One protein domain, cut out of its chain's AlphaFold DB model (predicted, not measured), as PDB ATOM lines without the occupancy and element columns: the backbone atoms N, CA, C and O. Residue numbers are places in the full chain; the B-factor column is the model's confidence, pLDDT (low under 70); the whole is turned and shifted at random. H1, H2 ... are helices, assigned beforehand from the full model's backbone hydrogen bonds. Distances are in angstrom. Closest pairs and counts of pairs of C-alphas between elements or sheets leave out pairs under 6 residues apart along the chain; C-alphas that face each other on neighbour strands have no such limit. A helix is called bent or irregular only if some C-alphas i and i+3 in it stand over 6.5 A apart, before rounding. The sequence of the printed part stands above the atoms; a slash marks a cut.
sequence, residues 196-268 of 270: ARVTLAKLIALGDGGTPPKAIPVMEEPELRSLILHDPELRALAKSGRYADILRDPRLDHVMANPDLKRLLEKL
ATOM      1  N   ALA A 196     219.822 -36.917  11.134       81.00
ATOM      2  CA  ALA A 196     218.417 -36.568  10.920       81.00
ATOM      3  C   ALA A 196     217.817 -37.242   9.676       81.00
ATOM      4  O   ALA A 196     216.671 -37.698   9.695       81.00
ATOM      5  N   ARG A 197     218.603 -37.342   8.596       83.62
ATOM      6  CA  ARG A 197     218.184 -37.978   7.343       83.62
ATOM      7  C   ARG A 197     218.037 -39.487   7.510       83.62
ATOM      8  O   ARG A 197     217.082 -40.067   6.997       83.62
ATOM      9  N   VAL A 198     218.953 -40.117   8.246       83.88
ATOM     10  CA  VAL A 198     218.881 -41.550   8.567       83.88
ATOM     11  C   VAL A 198     217.688 -41.839   9.478       83.88
ATOM     12  O   VAL A 198     216.942 -42.775   9.200       83.88
ATOM     13  N   THR A 199     217.447 -41.018  10.499       84.38
ATOM     14  CA  THR A 199     216.281 -41.124  11.391       84.38
ATOM     15  C   THR A 199     214.972 -40.981  10.619       84.38
ATOM     16  O   THR A 199     214.065 -41.798  10.774       84.38
ATOM     17  N   LEU A 200     214.887 -40.008   9.711       82.06
ATOM     18  CA  LEU A 200     213.731 -39.855   8.830       82.06
ATOM     19  C   LEU A 200     213.538 -41.080   7.925       82.06
ATOM     20  O   LEU A 200     212.423 -41.580   7.791       82.06
ATOM     21  N   ALA A 201     214.619 -41.616   7.354       83.25
ATOM     22  CA  ALA A 201     214.560 -42.824   6.539       83.25
ATOM     23  C   ALA A 201     214.135 -44.063   7.349       83.25
ATOM     24  O   ALA A 201     213.367 -44.872   6.830       83.25
ATOM     25  N   LYS A 202     214.556 -44.198   8.618       82.94
ATOM     26  CA  LYS A 202     214.061 -45.239   9.542       82.94
ATOM     27  C   LYS A 202     212.548 -45.118   9.749       82.94
ATOM     28  O   LYS A 202     211.846 -46.120   9.651       82.94
ATOM     29  N   LEU A 203     212.040 -43.903   9.974       82.88
ATOM     30  CA  LEU A 203     210.605 -43.646  10.160       82.88
ATOM     31  C   LEU A 203     209.786 -43.966   8.903       82.88
ATOM     32  O   LEU A 203     208.763 -44.644   8.993       82.88
ATOM     33  N   ILE A 204     210.261 -43.545   7.727       82.94
ATOM     34  CA  ILE A 204     209.647 -43.879   6.431       82.94
ATOM     35  C   ILE A 204     209.640 -45.397   6.216       82.94
ATOM     36  O   ILE A 204     208.643 -45.963   5.765       82.94
ATOM     37  N   ALA A 205     210.750 -46.062   6.540       81.06
ATOM     38  CA  ALA A 205     210.899 -47.497   6.353       81.06
ATOM     39  C   ALA A 205     209.994 -48.319   7.287       81.06
ATOM     40  O   ALA A 205     209.551 -49.400   6.902       81.06
ATOM     41  N   LEU A 206     209.694 -47.793   8.478       78.19
ATOM     42  CA  LEU A 206     208.779 -48.404   9.439       78.19
ATOM     43  C   LEU A 206     207.304 -48.269   9.017       78.19
ATOM     44  O   LEU A 206     206.513 -49.190   9.227       78.19
ATOM     45  N   GLY A 207     206.933 -47.152   8.382       71.00
ATOM     46  CA  GLY A 207     205.605 -46.944   7.798       71.00
ATOM     47  C   GLY A 207     204.453 -47.204   8.781       71.00
ATOM     48  O   GLY A 207     204.359 -46.555   9.819       71.00
ATOM     49  N   ASP A 208     203.572 -48.163   8.452       59.81
ATOM     50  CA  ASP A 208     202.409 -48.551   9.284       59.81
ATOM     51  C   ASP A 208     202.740 -49.592  10.370       59.81
ATOM     52  O   ASP A 208     201.844 -50.017  11.097       59.81
ATOM     53  N   GLY A 209     204.001 -50.021  10.506       60.06
ATOM     54  CA  GLY A 209     204.437 -51.060  11.454       60.06
ATOM     55  C   GLY A 209     204.328 -50.685  12.941       60.06
ATOM     56  O   GLY A 209     204.736 -51.463  13.799       60.06
ATOM     57  N   GLY A 210     203.761 -49.515  13.239       58.28
ATOM     58  CA  GLY A 210     203.645 -48.923  14.565       58.28
ATOM     59  C   GLY A 210     204.656 -47.800  14.730       58.28
ATOM     60  O   GLY A 210     205.859 -48.029  14.685       58.28
ATOM     61  N   THR A 211     204.185 -46.569  14.921       60.31
ATOM     62  CA  THR A 211     205.065 -45.444  15.241       60.31
ATOM     63  C   THR A 211     205.739 -45.697  16.591       60.31
ATOM     64  O   THR A 211     205.047 -45.964  17.578       60.31
ATOM     65  N   PRO A 212     207.077 -45.602  16.685       61.06
ATOM     66  CA  PRO A 212     207.763 -45.716  17.959       61.06
ATOM     67  C   PRO A 212     207.223 -44.619  18.881       61.06
ATOM     68  O   PRO A 212     207.028 -43.493  18.419       61.06
ATOM     69  N   PRO A 213     207.026 -44.874  20.182       58.94
ATOM     70  CA  PRO A 213     206.504 -43.858  21.096       58.94
ATOM     71  C   PRO A 213     207.386 -42.597  21.143       58.94
ATOM     72  O   PRO A 213     206.883 -41.493  21.325       58.94
ATOM     73  N   LYS A 214     208.694 -42.735  20.881       64.31
ATOM     74  CA  LYS A 214     209.633 -41.608  20.746       64.31
ATOM     75  C   LYS A 214     209.414 -40.753  19.487       64.31
ATOM     76  O   LYS A 214     209.892 -39.627  19.443       64.31
ATOM     77  N   ALA A 215     208.706 -41.268  18.482       63.09
ATOM     78  CA  ALA A 215     208.434 -40.580  17.225       63.09
ATOM     79  C   ALA A 215     207.125 -39.784  17.211       63.09
ATOM     80  O   ALA A 215     206.876 -39.061  16.253       63.09
ATOM     81  N   ILE A 216     206.303 -39.874  18.261       63.12
ATOM     82  CA  ILE A 216     205.020 -39.161  18.353       63.12
ATOM     83  C   ILE A 216     205.175 -37.645  18.103       63.12
ATOM     84  O   ILE A 216     204.454 -37.148  17.242       63.12
ATOM     85  N   PRO A 217     206.151 -36.930  18.706       67.12
ATOM     86  CA  PRO A 217     206.323 -35.490  18.469       67.12
ATOM     87  C   PRO A 217     206.665 -35.145  17.011       67.12
ATOM     88  O   PRO A 217     206.301 -34.095  16.507       67.12
ATOM     89  N   VAL A 218     207.351 -36.048  16.307       70.00
ATOM     90  CA  VAL A 218     207.723 -35.878  14.893       70.00
ATOM     91  C   VAL A 218     206.525 -36.094  13.970       70.00
ATOM     92  O   VAL A 218     206.444 -35.497  12.901       70.00
ATOM     93  N   MET A 219     205.569 -36.923  14.387       68.88
ATOM     94  CA  MET A 219     204.347 -37.219  13.635       68.88
ATOM     95  C   MET A 219     203.246 -36.167  13.837       68.88
ATOM     96  O   MET A 219     202.233 -36.207  13.134       68.88
ATOM     97  N   GLU A 220     203.427 -35.246  14.788       74.88
ATOM     98  CA  GLU A 220     202.566 -34.074  14.983       74.88
ATOM     99  C   GLU A 220     202.818 -33.001  13.913       74.88
ATOM    100  O   GLU A 220     201.890 -32.287  13.533       74.88
ATOM    101  N   GLU A 221     204.031 -32.952  13.354       79.69
ATOM    102  CA  GLU A 221     204.379 -32.044  12.262       79.69
ATOM    103  C   GLU A 221     203.725 -32.493  10.939       79.69
ATOM    104  O   GLU A 221     203.962 -33.617  10.469       79.69
ATOM    105  N   PRO A 222     202.913 -31.641  10.284       76.38
ATOM    106  CA  PRO A 222     202.131 -32.033   9.111       76.38
ATOM    107  C   PRO A 222     203.014 -32.393   7.912       76.38
ATOM    108  O   PRO A 222     202.694 -33.324   7.168       76.38
ATOM    109  N   GLU A 223     204.148 -31.705   7.751       78.88
ATOM    110  CA  GLU A 223     205.116 -31.973   6.684       78.88
ATOM    111  C   GLU A 223     205.718 -33.378   6.829       78.88
ATOM    112  O   GLU A 223     205.666 -34.173   5.888       78.88
ATOM    113  N   LEU A 224     206.178 -33.740   8.030       78.81
ATOM    114  CA  LEU A 224     206.777 -35.050   8.313       78.81
ATOM    115  C   LEU A 224     205.741 -36.171   8.250       78.81
ATOM    116  O   LEU A 224     205.984 -37.214   7.642       78.81
ATOM    117  N   ARG A 225     204.545 -35.939   8.796       80.00
ATOM    118  CA  ARG A 225     203.439 -36.898   8.736       80.00
ATOM    119  C   ARG A 225     203.005 -37.199   7.302       80.00
ATOM    120  O   ARG A 225     202.673 -38.347   6.989       80.00
ATOM    121  N   SER A 226     202.968 -36.189   6.432       79.12
ATOM    122  CA  SER A 226     202.623 -36.390   5.022       79.12
ATOM    123  C   SER A 226     203.683 -37.233   4.306       79.12
ATOM    124  O   SER A 226     203.334 -38.220   3.660       79.12
ATOM    125  N   LEU A 227     204.966 -36.941   4.524       80.75
ATOM    126  CA  LEU A 227     206.070 -37.663   3.897       80.75
ATOM    127  C   LEU A 227     206.193 -39.115   4.395       80.75
ATOM    128  O   LEU A 227     206.397 -40.026   3.598       80.75
ATOM    129  N   ILE A 228     206.040 -39.346   5.702       80.00
ATOM    130  CA  ILE A 228     206.214 -40.669   6.322       80.00
ATOM    131  C   ILE A 228     205.029 -41.600   6.019       80.00
ATOM    132  O   ILE A 228     205.229 -42.772   5.696       80.00
ATOM    133  N   LEU A 229     203.787 -41.107   6.121       77.19
ATOM    134  CA  LEU A 229     202.590 -41.956   6.012       77.19
ATOM    135  C   LEU A 229     201.918 -41.916   4.637       77.19
ATOM    136  O   LEU A 229     201.305 -42.910   4.236       77.19
ATOM    137  N   HIS A 230     201.987 -40.791   3.924       78.88
ATOM    138  CA  HIS A 230     201.131 -40.544   2.760       78.88
ATOM    139  C   HIS A 230     201.874 -40.571   1.424       78.88
ATOM    140  O   HIS A 230     201.210 -40.587   0.391       78.88
ATOM    141  N   ASP A 231     203.208 -40.631   1.410       83.31
ATOM    142  CA  ASP A 231     203.976 -40.720   0.166       83.31
ATOM    143  C   ASP A 231     203.978 -42.162  -0.388       83.31
ATOM    144  O   ASP A 231     204.587 -43.058   0.206       83.31
ATOM    145  N   PRO A 232     203.304 -42.444  -1.519       82.38
ATOM    146  CA  PRO A 232     203.205 -43.804  -2.043       82.38
ATOM    147  C   PRO A 232     204.529 -44.323  -2.620       82.38
ATOM    148  O   PRO A 232     204.764 -45.535  -2.605       82.38
ATOM    149  N   GLU A 233     205.402 -43.443  -3.115       84.75
ATOM    150  CA  GLU A 233     206.652 -43.835  -3.773       84.75
ATOM    151  C   GLU A 233     207.714 -44.219  -2.745       84.75
ATOM    152  O   GLU A 233     208.314 -45.293  -2.848       84.75
ATOM    153  N   LEU A 234     207.875 -43.415  -1.692       83.25
ATOM    154  CA  LEU A 234     208.783 -43.737  -0.587       83.25
ATOM    155  C   LEU A 234     208.376 -45.040   0.114       83.25
ATOM    156  O   LEU A 234     209.226 -45.853   0.489       83.25
ATOM    157  N   ARG A 235     207.070 -45.307   0.201       82.25
ATOM    158  CA  ARG A 235     206.543 -46.561   0.756       82.25
ATOM    159  C   ARG A 235     206.779 -47.753  -0.164       82.25
ATOM    160  O   ARG A 235     207.058 -48.848   0.324       82.25
ATOM    161  N   ALA A 236     206.713 -47.566  -1.480       84.00
ATOM    162  CA  ALA A 236     207.100 -48.605  -2.432       84.00
ATOM    163  C   ALA A 236     208.602 -48.940  -2.320       84.00
ATOM    164  O   ALA A 236     208.982 -50.115  -2.358       84.00
ATOM    165  N   LEU A 237     209.456 -47.933  -2.109       84.44
ATOM    166  CA  LEU A 237     210.891 -48.129  -1.867       84.44
ATOM    167  C   LEU A 237     211.165 -48.846  -0.536       84.44
ATOM    168  O   LEU A 237     211.975 -49.773  -0.501       84.44
ATOM    169  N   ALA A 238     210.443 -48.493   0.528       84.19
ATOM    170  CA  ALA A 238     210.541 -49.166   1.824       84.19
ATOM    171  C   ALA A 238     210.137 -50.644   1.732       84.19
ATOM    172  O   ALA A 238     210.892 -51.521   2.153       84.19
ATOM    173  N   LYS A 239     208.993 -50.936   1.096       82.38
ATOM    174  CA  LYS A 239     208.495 -52.308   0.896       82.38
ATOM    175  C   LYS A 239     209.410 -53.160   0.016       82.38
ATOM    176  O   LYS A 239     209.469 -54.370   0.191       82.38
ATOM    177  N   SER A 240     210.116 -52.543  -0.930       82.69
ATOM    178  CA  SER A 240     211.082 -53.233  -1.794       82.69
ATOM    179  C   SER A 240     212.480 -53.367  -1.171       82.69
ATOM    180  O   SER A 240     213.381 -53.902  -1.819       82.69
ATOM    181  N   GLY A 241     212.684 -52.904   0.070       78.94
ATOM    182  CA  GLY A 241     213.973 -52.971   0.768       78.94
ATOM    183  C   GLY A 241     215.052 -52.064   0.163       78.94
ATOM    184  O   GLY A 241     216.246 -52.256   0.407       78.94
ATOM    185  N   ARG A 242     214.657 -51.073  -0.646       83.38
ATOM    186  CA  ARG A 242     215.550 -50.160  -1.375       83.38
ATOM    187  C   ARG A 242     215.919 -48.933  -0.532       83.38
ATOM    188  O   ARG A 242     215.772 -47.792  -0.958       83.38
ATOM    189  N   TYR A 243     216.436 -49.155   0.676       83.38
ATOM    190  CA  TYR A 243     216.716 -48.077   1.639       83.38
ATOM    191  C   TYR A 243     217.795 -47.086   1.175       83.38
ATOM    192  O   TYR A 243     217.760 -45.916   1.543       83.38
ATOM    193  N   ALA A 244     218.735 -47.528   0.333       80.69
ATOM    194  CA  ALA A 244     219.735 -46.643  -0.264       80.69
ATOM    195  C   ALA A 244     219.107 -45.585  -1.184       80.69
ATOM    196  O   ALA A 244     219.629 -44.478  -1.286       80.69
ATOM    197  N   ASP A 245     217.990 -45.922  -1.835       83.44
ATOM    198  CA  ASP A 245     217.277 -45.003  -2.717       83.44
ATOM    199  C   ASP A 245     216.425 -44.019  -1.908       83.44
ATOM    200  O   ASP A 245     216.392 -42.843  -2.249       83.44
ATOM    201  N   ILE A 246     215.854 -44.449  -0.773       84.12
ATOM    202  CA  ILE A 246     215.178 -43.552   0.186       84.12
ATOM    203  C   ILE A 246     216.157 -42.500   0.718       84.12
ATOM    204  O   ILE A 246     215.854 -41.311   0.725       84.12
ATOM    205  N   LEU A 247     217.362 -42.920   1.118       83.75
ATOM    206  CA  LEU A 247     218.393 -41.999   1.605       83.75
ATOM    207  C   LEU A 247     218.847 -40.990   0.546       83.75
ATOM    208  O   LEU A 247     219.369 -39.948   0.912       83.75
ATOM    209  N   ARG A 248     218.669 -41.271  -0.744       83.62
ATOM    210  CA  ARG A 248     219.059 -40.372  -1.841       83.62
ATOM    211  C   ARG A 248     217.892 -39.578  -2.411       83.62
ATOM    212  O   ARG A 248     218.096 -38.819  -3.354       83.62
ATOM    213  N   ASP A 249     216.693 -39.756  -1.869       84.19
ATOM    214  CA  ASP A 249     215.512 -39.109  -2.410       84.19
ATOM    215  C   ASP A 249     215.567 -37.588  -2.141       84.19
ATOM    216  O   ASP A 249     215.832 -37.175  -1.003       84.19
ATOM    217  N   PRO A 250     215.340 -36.746  -3.169       84.31
ATOM    218  CA  PRO A 250     215.416 -35.290  -3.050       84.31
ATOM    219  C   PRO A 250     214.325 -34.694  -2.150       84.31
ATOM    220  O   PRO A 250     214.468 -33.569  -1.671       84.31
ATOM    221  N   ARG A 251     213.235 -35.419  -1.868       83.44
ATOM    222  CA  ARG A 251     212.183 -34.952  -0.949       83.44
ATOM    223  C   ARG A 251     212.691 -34.857   0.485       83.44
ATOM    224  O   ARG A 251     212.262 -33.972   1.222       83.44
ATOM    225  N   LEU A 252     213.641 -35.717   0.865       81.81
ATOM    226  CA  LEU A 252     214.283 -35.633   2.176       81.81
ATOM    227  C   LEU A 252     215.104 -34.342   2.295       81.81
ATOM    228  O   LEU A 252     215.114 -33.748   3.369       81.81
ATOM    229  N   ASP A 253     215.717 -33.856   1.210       82.69
ATOM    230  CA  ASP A 253     216.480 -32.600   1.232       82.69
ATOM    231  C   ASP A 253     215.584 -31.402   1.579       82.69
ATOM    232  O   ASP A 253     216.003 -30.504   2.307       82.69
ATOM    233  N   HIS A 254     214.327 -31.417   1.127       82.44
ATOM    234  CA  HIS A 254     213.368 -30.351   1.409       82.44
ATOM    235  C   HIS A 254     212.998 -30.274   2.899       82.44
ATOM    236  O   HIS A 254     212.821 -29.183   3.438       82.44
ATOM    237  N   VAL A 255     212.929 -31.426   3.572       82.19
ATOM    238  CA  VAL A 255     212.714 -31.503   5.024       82.19
ATOM    239  C   VAL A 255     213.987 -31.123   5.782       82.19
ATOM    240  O   VAL A 255     213.921 -30.394   6.769       82.19
ATOM    241  N   MET A 256     215.156 -31.571   5.310       81.94
ATOM    242  CA  MET A 256     216.448 -31.240   5.929       81.94
ATOM    243  C   MET A 256     216.819 -29.757   5.787       81.94
ATOM    244  O   MET A 256     217.609 -29.249   6.583       81.94
ATOM    245  N   ALA A 257     216.251 -29.052   4.805       84.06
ATOM    246  CA  ALA A 257     216.427 -27.612   4.634       84.06
ATOM    247  C   ALA A 257     215.770 -26.793   5.759       84.06
ATOM    248  O   ALA A 257     216.176 -25.653   5.994       84.06
ATOM    249  N   ASN A 258     214.787 -27.358   6.471       84.62
ATOM    250  CA  ASN A 258     214.165 -26.715   7.621       84.62
ATOM    251  C   ASN A 258     214.968 -27.027   8.907       84.62
ATOM    252  O   ASN A 258     214.995 -28.181   9.352       84.62
ATOM    253  N   PRO A 259     215.616 -26.026   9.540       83.44
ATOM    254  CA  PRO A 259     216.481 -26.254  10.697       83.44
ATOM    255  C   PRO A 259     215.724 -26.755  11.934       83.44
ATOM    256  O   PRO A 259     216.316 -27.454  12.758       83.44
ATOM    257  N   ASP A 260     214.438 -26.430  12.069       83.50
ATOM    258  CA  ASP A 260     213.638 -26.839  13.224       83.50
ATOM    259  C   ASP A 260     213.232 -28.313  13.115       83.50
ATOM    260  O   ASP A 260     213.433 -29.076  14.062       83.50
ATOM    261  N   LEU A 261     212.795 -28.754  11.928       82.12
ATOM    262  CA  LEU A 261     212.505 -30.169  11.661       82.12
ATOM    263  C   LEU A 261     213.768 -31.026  11.765       82.12
ATOM    264  O   LEU A 261     213.741 -32.104  12.361       82.12
ATOM    265  N   LYS A 262     214.897 -30.525  11.252       83.06
ATOM    266  CA  LYS A 262     216.189 -31.201  11.388       83.06
ATOM    267  C   LYS A 262     216.556 -31.418  12.859       83.06
ATOM    268  O   LYS A 262     216.882 -32.538  13.240       83.06
ATOM    269  N   ARG A 263     216.445 -30.388  13.705       82.56
ATOM    270  CA  ARG A 263     216.729 -30.501  15.150       82.56
ATOM    271  C   ARG A 263     215.782 -31.454  15.872       82.56
ATOM    272  O   ARG A 263     216.201 -32.101  16.832       82.56
ATOM    273  N   LEU A 264     214.514 -31.517  15.466       81.75
ATOM    274  CA  LEU A 264     213.563 -32.484  16.018       81.75
ATOM    275  C   LEU A 264     213.995 -33.918  15.690       81.75
ATOM    276  O   LEU A 264     213.996 -34.763  16.579       81.75
ATOM    277  N   LEU A 265     214.430 -34.167  14.453       81.44
ATOM    278  CA  LEU A 265     214.902 -35.479  14.007       81.44
ATOM    279  C   LEU A 265     216.256 -35.879  14.614       81.44
ATOM    280  O   LEU A 265     216.418 -37.041  14.966       81.44
ATOM    281  N   GLU A 266     217.201 -34.949  14.797       81.69
ATOM    282  CA  GLU A 266     218.481 -35.216  15.491       81.69
ATOM    283  C   GLU A 266     218.267 -35.609  16.962       81.69
ATOM    284  O   GLU A 266     219.007 -36.414  17.515       81.69
ATOM    285  N   LYS A 267     217.237 -35.061  17.616       80.06
ATOM    286  CA  LYS A 267     216.902 -35.408  19.007       80.06
ATOM    287  C   LYS A 267     216.221 -36.773  19.140       80.06
ATOM    288  O   LYS A 267     216.098 -37.276  20.260       80.06
ATOM    289  N   LEU A 268     215.751 -37.352  18.036       76.06
ATOM    290  CA  LEU A 268     215.162 -38.685  18.019       76.06
ATOM    291  C   LEU A 268     216.258 -39.744  17.885       76.06
ATOM    292  O   LEU A 268     216.635 -40.142  16.787       76.06
TER     293      LEU A 268
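Overview. This is residues 196 to 268 of the 270 residues of an uncharacterized protein of Verrucomicrobiae bacterium Tous-C4TDCM (UniProt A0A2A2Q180). A compact body has one helix, H1, in its middle, and the shorter helices H3, H4, H5, H6 and H7 wrap round it one after another. H2 sits at one side, at the corner before H3, and the helices mostly cross H1 instead of running beside it. The printed part has 73 residues with seven named helices, H1 to H7 in chain order, and no named strand; the class is all helix. The whole is compact, with a radius of gyration of the C-alphas of 11.1 A and spans of 30 by 25 by 17 A.

Arrangement. H1, residues 196 to 206, is the hub and touches five other helices. H2, residues 213 to 220, is near H1, with 6 pairs of C-alphas within 10 A. H3, residues 222 to 230, touches H1 at a steep tilt of 39 degrees, the same way; their closest C-alphas, Ile 204 and Ile 228, are 4.7 A apart. H2 and H3 only just touch, with 3 pairs of C-alphas within 8 A, and only at the corner; the closest C-alphas are those of Met 219 and Arg 225, at 5.0 A. H4, residues 232 to 239, touches H1 about perpendicular, at 81 degrees, closest at the C-alphas of Ala 205 and Ala 238, 4.8 A. H5, residues 243 to 247, touches H1, closest at the C-alphas of Ala 201 and Leu 247, 6.3 A. H6, residues 250 to 256, touches H1 at a steep tilt of 60 degrees, opposite ways, with the C-alphas of Arg 197 and Leu 252 closest at 6.9 A. H7, residues 259 to 266, touches H1 at a steep tilt of 63 degrees, the same way, with the C-alphas of Ala 196 and Glu 266 closest at 4.8 A. Every O i to N i+4 pair is within hydrogen-bond range in H1, H3, H4, H5 and H7; in H2 it is 2 of 4, and in H6 1 of 3, beside 4 of 4 O i to N i+3 pairs.

Along the chain. H1 begins at C-alpha 196, (218.417, -36.568, 10.920), and measures 15.3 A. H2 measures 12.2 A and is irregular: C-alphas 214 and 217 are 7.3 A apart. H3 measures 10.7 A, H4 10.4 A, H5 6.3 A, H6 9.9 A and H7 10.4 A. H7 ends at C-alpha 266, (218.481, -35.216, 15.491).

Size, cuts and confidence. The C-alphas farthest apart, those of Ser 240 and Asp 260, are 30.5 A apart. The printed part has no cut and no long link. Mean pLDDT of the printed part is 78.6; residues 208 to 217 and 219 are under 70.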